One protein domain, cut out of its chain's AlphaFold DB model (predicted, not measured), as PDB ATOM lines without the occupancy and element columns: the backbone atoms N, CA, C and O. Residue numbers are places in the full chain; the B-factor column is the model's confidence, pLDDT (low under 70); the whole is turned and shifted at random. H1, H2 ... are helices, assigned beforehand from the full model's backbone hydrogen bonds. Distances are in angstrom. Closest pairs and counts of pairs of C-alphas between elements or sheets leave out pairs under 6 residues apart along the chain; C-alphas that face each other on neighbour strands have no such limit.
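Overview. This is residues 85 to 130 of the 140 residues of the protein "Alpha/beta fold hydrolase" of Rhizoctonia solani 123E (UniProt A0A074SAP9). Two helices make an open V: H1 runs in towards the closed end, and H2, beginning beside Arg 96 of H1, runs away from it. The chain between them, residues 102 to 114, loops round at the closed end, while residues 85 to 90 and 123 to 130 stick out as the free tips. The printed part has 46 residues with two named helices, H1 then H2, and no named strand: all helix. It is compact, with a radius of gyration of the C-alphas of 10.7 A, and flat, spanning 29 by 25 by 14 A.

Arrangement. H1, residues 87 to 101, touches H2, residues 115 to 130, with residues 115 to 119 of H2 alone. Their closest C-alphas, of Arg 96 and Gly 115, are 4.2 A apart. The helices run opposite ways at a steep tilt of 62 degrees. In H1 and H2 every O i to N i+4 pair is within hydrogen-bond range.

Along the chain. H1 begins at C-alpha 87 (28.258, -5.937, 9.506) and is 20.9 A long from first to last C-alpha. H2 is 23.0 A long and ends at C-alpha 130 (31.596, -20.886, -4.727).

Size, cuts and confidence. The C-alphas farthest apart, of Asn 85 and Ile 104, are 31.4 A apart. The link from H1 to H2 is long, the printed part has no cut, and no printed residue is under 70 in pLDDT.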
ATOM      1  N   ASN A  85      26.712  -7.797  14.512       90.62
ATOM      2  CA  ASN A  85      25.395  -7.153  14.466       90.62
ATOM      3  C   ASN A  85      25.334  -5.889  13.582       90.62
ATOM      4  O   ASN A  85      24.249  -5.490  13.162       90.62
ATOM      5  N   GLN A  86      26.476  -5.262  13.287       92.38
ATOM      6  CA  GLN A  86      26.584  -4.071  12.438       92.38
ATOM      7  C   GLN A  86      27.165  -4.353  11.049       92.38
ATOM      8  O   GLN A  86      27.237  -3.437  10.230       92.38
ATOM      9  N   THR A  87      27.568  -5.593  10.759       94.19
ATOM     10  CA  THR A  87      28.258  -5.937   9.506       94.19
ATOM     11  C   THR A  87      27.420  -5.567   8.283       94.19
ATOM     12  O   THR A  87      27.915  -4.864   7.406       94.19
ATOM     13  N   GLU A  88      26.133  -5.926   8.273       94.12
ATOM     14  CA  GLU A  88      25.225  -5.601   7.162       94.12
ATOM     15  C   GLU A  88      25.027  -4.093   6.981       94.12
ATOM     16  O   GLU A  88      25.087  -3.582   5.865       94.12
ATOM     17  N   ALA A  89      24.859  -3.349   8.076       96.06
ATOM     18  CA  ALA A  89      24.677  -1.900   8.013       96.06
ATOM     19  C   ALA A  89      25.930  -1.188   7.473       96.06
ATOM     20  O   ALA A  89      25.824  -0.243   6.685       96.06
ATOM     21  N   ASN A  90      27.117  -1.651   7.875       96.44
ATOM     22  CA  ASN A  90      28.391  -1.127   7.388       96.44
ATOM     23  C   ASN A  90      28.623  -1.482   5.920       96.44
ATOM     24  O   ASN A  90      29.109  -0.644   5.159       96.44
ATOM     25  N   TYR A  91      28.238  -2.691   5.510       96.62
ATOM     26  CA  TYR A  91      28.292  -3.114   4.119       96.62
ATOM     27  C   TYR A  91      27.381  -2.245   3.240       96.62
ATOM     28  O   TYR A  91      27.850  -1.635   2.279       96.62
ATOM     29  N   ASP A  92      26.123  -2.044   3.639       96.19
ATOM     30  CA  ASP A  92      25.186  -1.163   2.933       96.19
ATOM     31  C   ASP A  92      25.678   0.295   2.885       96.19
ATOM     32  O   ASP A  92      25.510   1.003   1.885       96.19
ATOM     33  N   TRP A  93      26.293   0.784   3.966       97.25
ATOM     34  CA  TRP A  93      26.908   2.110   3.988       97.25
ATOM     35  C   TRP A  93      28.067   2.217   2.995       97.25
ATOM     36  O   TRP A  93      28.101   3.169   2.211       97.25
ATOM     37  N   PHE A  94      28.966   1.233   2.974       96.75
ATOM     38  CA  PHE A  94      30.098   1.195   2.052       96.75
ATOM     39  C   PHE A  94      29.633   1.224   0.592       96.75
ATOM     40  O   PHE A  94      30.128   2.030  -0.195       96.75
ATOM     41  N   LEU A  95      28.637   0.412   0.230       96.12
ATOM     42  CA  LEU A  95      28.126   0.346  -1.142       96.12
ATOM     43  C   LEU A  95      27.444   1.646  -1.580       96.12
ATOM     44  O   LEU A  95      27.630   2.110  -2.710       96.12
ATOM     45  N   ARG A  96      26.696   2.292  -0.678       95.69
ATOM     46  CA  ARG A  96      26.138   3.627  -0.936       95.69
ATOM     47  C   ARG A  96      27.236   4.672  -1.111       95.69
ATOM     48  O   ARG A  96      27.173   5.452  -2.056       95.69
ATOM     49  N   ALA A  97      28.251   4.674  -0.252       96.00
ATOM     50  CA  ALA A  97      29.360   5.617  -0.356       96.00
ATOM     51  C   ALA A  97      30.166   5.401  -1.650       96.00
ATOM     52  O   ALA A  97      30.505   6.362  -2.339       96.00
ATOM     53  N   CYS A  98      30.413   4.144  -2.023       96.19
ATOM     54  CA  CYS A  98      31.104   3.775  -3.255       96.19
ATOM     55  C   CYS A  98      30.350   4.253  -4.504       96.19
ATOM     56  O   CYS A  98      30.939   4.904  -5.368       96.19
ATOM     57  N   THR A  99      29.045   3.984  -4.590       95.31
ATOM     58  CA  THR A  99      28.236   4.403  -5.749       95.31
ATOM     59  C   THR A  99      28.120   5.923  -5.847       95.31
ATOM     60  O   THR A  99      28.273   6.473  -6.936       95.31
ATOM     61  N   GLN A 100      27.974   6.627  -4.719       94.25
ATOM     62  CA  GLN A 100      27.994   8.097  -4.674       94.25
ATOM     63  C   GLN A 100      29.340   8.698  -5.098       94.25
ATOM     64  O   GLN A 100      29.376   9.772  -5.696       94.25
ATOM     65  N   ALA A 101      30.455   8.024  -4.799       94.81
ATOM     66  CA  ALA A 101      31.781   8.480  -5.199       94.81
ATOM     67  C   ALA A 101      32.010   8.381  -6.724       94.81
ATOM     68  O   ALA A 101      32.835   9.125  -7.265       94.81
ATOM     69  N   GLY A 102      31.268   7.502  -7.409       92.69
ATOM     70  CA  GLY A 102      31.307   7.297  -8.857       92.69
ATOM     71  C   GLY A 102      32.513   6.478  -9.352       92.69
ATOM     72  O   GLY A 102      33.473   6.261  -8.605       92.69
ATOM     73  N   PRO A 103      32.513   6.053 -10.634       91.75
ATOM     74  CA  PRO A 103      33.495   5.116 -11.206       91.75
ATOM     75  C   PRO A 103      34.945   5.607 -11.162       91.75
ATOM     76  O   PRO A 103      35.877   4.812 -11.195       91.75
ATOM     77  N   ILE A 104      35.151   6.926 -11.088       92.69
ATOM     78  CA  ILE A 104      36.489   7.523 -11.008       92.69
ATOM     79  C   ILE A 104      37.119   7.276  -9.627       92.69
ATOM     80  O   ILE A 104      38.332   7.118  -9.528       92.69
ATOM     81  N   LYS A 105      36.312   7.260  -8.556       94.81
ATOM     82  CA  LYS A 105      36.790   7.135  -7.167       94.81
ATOM     83  C   LYS A 105      36.536   5.758  -6.559       94.81
ATOM     84  O   LYS A 105      37.253   5.374  -5.642       94.81
ATOM     85  N   CYS A 106      35.541   5.028  -7.052       94.00
ATOM     86  CA  CYS A 106      35.271   3.657  -6.650       94.00
ATOM     87  C   CYS A 106      35.228   2.748  -7.881       94.00
ATOM     88  O   CYS A 106      34.304   2.836  -8.686       94.00
ATOM     89  N   ALA A 107      36.192   1.831  -8.000       92.44
ATOM     90  CA  ALA A 107      36.269   0.888  -9.122       92.44
ATOM     91  C   ALA A 107      35.065  -0.069  -9.199       92.44
ATOM     92  O   ALA A 107      34.752  -0.578 -10.271       92.44
ATOM     93  N   LEU A 108      34.378  -0.288  -8.073       92.75
ATOM     94  CA  LEU A 108      33.165  -1.104  -8.006       92.75
ATOM     95  C   LEU A 108      31.930  -0.366  -8.547       92.75
ATOM     96  O   LEU A 108      30.926  -0.997  -8.845       92.75
ATOM     97  N   ALA A 109      31.977   0.960  -8.706       90.94
ATOM     98  CA  ALA A 109      30.858   1.740  -9.230       90.94
ATOM     99  C   ALA A 109      30.789   1.655 -10.771       90.94
ATOM    100  O   ALA A 109      30.898   2.664 -11.465       90.94
ATOM    101  N   THR A 110      30.595   0.450 -11.317       80.75
ATOM    102  CA  THR A 110      30.617   0.077 -12.751       80.75
ATOM    103  C   THR A 110      29.407   0.579 -13.564       80.75
ATOM    104  O   THR A 110      28.926  -0.083 -14.479       80.75
ATOM    105  N   GLY A 111      28.891   1.772 -13.254       71.00
ATOM    106  CA  GLY A 111      27.692   2.341 -13.888       71.00
ATOM    107  C   GLY A 111      26.377   1.959 -13.201       71.00
ATOM    108  O   GLY A 111      25.304   2.176 -13.762       71.00
ATOM    109  N   LYS A 112      26.443   1.400 -11.986       72.69
ATOM    110  CA  LYS A 112      25.282   1.182 -11.114       72.69
ATOM    111  C   LYS A 112      24.872   2.477 -10.418       72.69
ATOM    112  O   LYS A 112      25.720   3.221  -9.932       72.69
ATOM    113  N   ASN A 113      23.563   2.716 -10.350       74.38
ATOM    114  CA  ASN A 113      23.014   3.982  -9.860       74.38
ATOM    115  C   ASN A 113      22.785   3.992  -8.342       74.38
ATOM    116  O   ASN A 113      22.671   5.067  -7.757       74.38
ATOM    117  N   THR A 114      22.703   2.822  -7.698       90.12
ATOM    118  CA  THR A 114      22.445   2.717  -6.255       90.12
ATOM    119  C   THR A 114      23.320   1.665  -5.582       90.12
ATOM    120  O   THR A 114      23.742   0.690  -6.205       90.12
ATOM    121  N   GLY A 115      23.559   1.834  -4.275       92.56
ATOM    122  CA  GLY A 115      24.273   0.842  -3.466       92.56
ATOM    123  C   GLY A 115      23.605  -0.539  -3.469       92.56
ATOM    124  O   GLY A 115      24.309  -1.538  -3.418       92.56
ATOM    125  N   ASN A 116      22.275  -0.609  -3.613       94.38
ATOM    126  CA  ASN A 116      21.545  -1.878  -3.693       94.38
ATOM    127  C   ASN A 116      21.823  -2.625  -5.001       94.38
ATOM    128  O   ASN A 116      22.026  -3.836  -4.973       94.38
ATOM    129  N   ASP A 117      21.869  -1.916  -6.132       92.69
ATOM    130  CA  ASP A 117      22.205  -2.534  -7.422       92.69
ATOM    131  C   ASP A 117      23.621  -3.123  -7.388       92.69
ATOM    132  O   ASP A 117      23.863  -4.205  -7.918       92.69
ATOM    133  N   LEU A 118      24.544  -2.411  -6.731       94.19
ATOM    134  CA  LEU A 118      25.909  -2.879  -6.522       94.19
ATOM    135  C   LEU A 118      25.969  -4.064  -5.542       94.19
ATOM    136  O   LEU A 118      26.720  -5.003  -5.791       94.19
ATOM    137  N   LYS A 119      25.157  -4.058  -4.473       95.00
ATOM    138  CA  LYS A 119      25.039  -5.185  -3.530       95.00
ATOM    139  C   LYS A 119      24.672  -6.462  -4.274       95.00
ATOM    140  O   LYS A 119      25.379  -7.449  -4.161       95.00
ATOM    141  N   ILE A 120      23.618  -6.419  -5.091       93.94
ATOM    142  CA  ILE A 120      23.139  -7.582  -5.857       93.94
ATOM    143  C   ILE A 120      24.239  -8.152  -6.760       93.94
ATOM    144  O   ILE A 120      24.393  -9.366  -6.840       93.94
ATOM    145  N   GLU A 121      25.002  -7.295  -7.438       92.19
ATOM    146  CA  GLU A 121      26.092  -7.738  -8.311       92.19
ATOM    147  C   GLU A 121      27.239  -8.390  -7.528       92.19
ATOM    148  O   GLU A 121      27.725  -9.446  -7.934       92.19
ATOM    149  N   ILE A 122      27.648  -7.791  -6.405       92.94
ATOM    150  CA  ILE A 122      28.715  -8.339  -5.556       92.94
ATOM    151  C   ILE A 122      28.284  -9.674  -4.949       92.94
ATOM    152  O   ILE A 122      29.042 -10.636  -5.037       92.94
ATOM    153  N   GLU A 123      27.074  -9.763  -4.395       94.50
ATOM    154  CA  GLU A 123      26.551 -11.018  -3.844       94.50
ATOM    155  C   GLU A 123      26.476 -12.106  -4.921       94.50
ATOM    156  O   GLU A 123      26.978 -13.208  -4.719       94.50
ATOM    157  N   ALA A 124      25.958 -11.788  -6.113       93.31
ATOM    158  CA  ALA A 124      25.899 -12.745  -7.218       93.31
ATOM    159  C   ALA A 124      27.295 -13.228  -7.652       93.31
ATOM    160  O   ALA A 124      27.474 -14.400  -7.989       93.31
ATOM    161  N   PHE A 125      28.293 -12.341  -7.636       92.06
ATOM    162  CA  PHE A 125      29.679 -12.705  -7.914       92.06
ATOM    163  C   PHE A 125      30.264 -13.627  -6.834       92.06
ATOM    164  O   PHE A 125      30.902 -14.631  -7.166       92.06
ATOM    165  N   LEU A 126      30.039 -13.319  -5.553       93.62
ATOM    166  CA  LEU A 126      30.482 -14.154  -4.434       93.62
ATOM    167  C   LEU A 126      29.824 -15.541  -4.489       93.62
ATOM    168  O   LEU A 126      30.533 -16.546  -4.405       93.62
ATOM    169  N   ASP A 127      28.519 -15.609  -4.753       94.81
ATOM    170  CA  ASP A 127      27.781 -16.862  -4.938       94.81
ATOM    171  C   ASP A 127      28.327 -17.679  -6.116       94.81
ATOM    172  O   ASP A 127      28.532 -18.891  -6.014       94.81
ATOM    173  N   GLN A 128      28.626 -17.026  -7.243       94.69
ATOM    174  CA  GLN A 128      29.217 -17.699  -8.398       94.69
ATOM    175  C   GLN A 128      30.608 -18.262  -8.076       94.69
ATOM    176  O   GLN A 128      30.949 -19.357  -8.534       94.69
ATOM    177  N   SER A 129      31.402 -17.546  -7.276       92.88
ATOM    178  CA  SER A 129      32.766 -17.952  -6.919       92.88
ATOM    179  C   SER A 129      32.820 -19.251  -6.107       92.88
ATOM    180  O   SER A 129      33.820 -19.967  -6.169       92.88
ATOM    181  N   TYR A 130      31.729 -19.603  -5.416       91.50
ATOM    182  CA  TYR A 130      31.596 -20.886  -4.727       91.50
ATOM    183  C   TYR A 130      31.631 -22.070  -5.708       91.50
ATOM    184  O   TYR A 130      32.311 -23.066  -5.465       91.50
TER     185      TYR A 130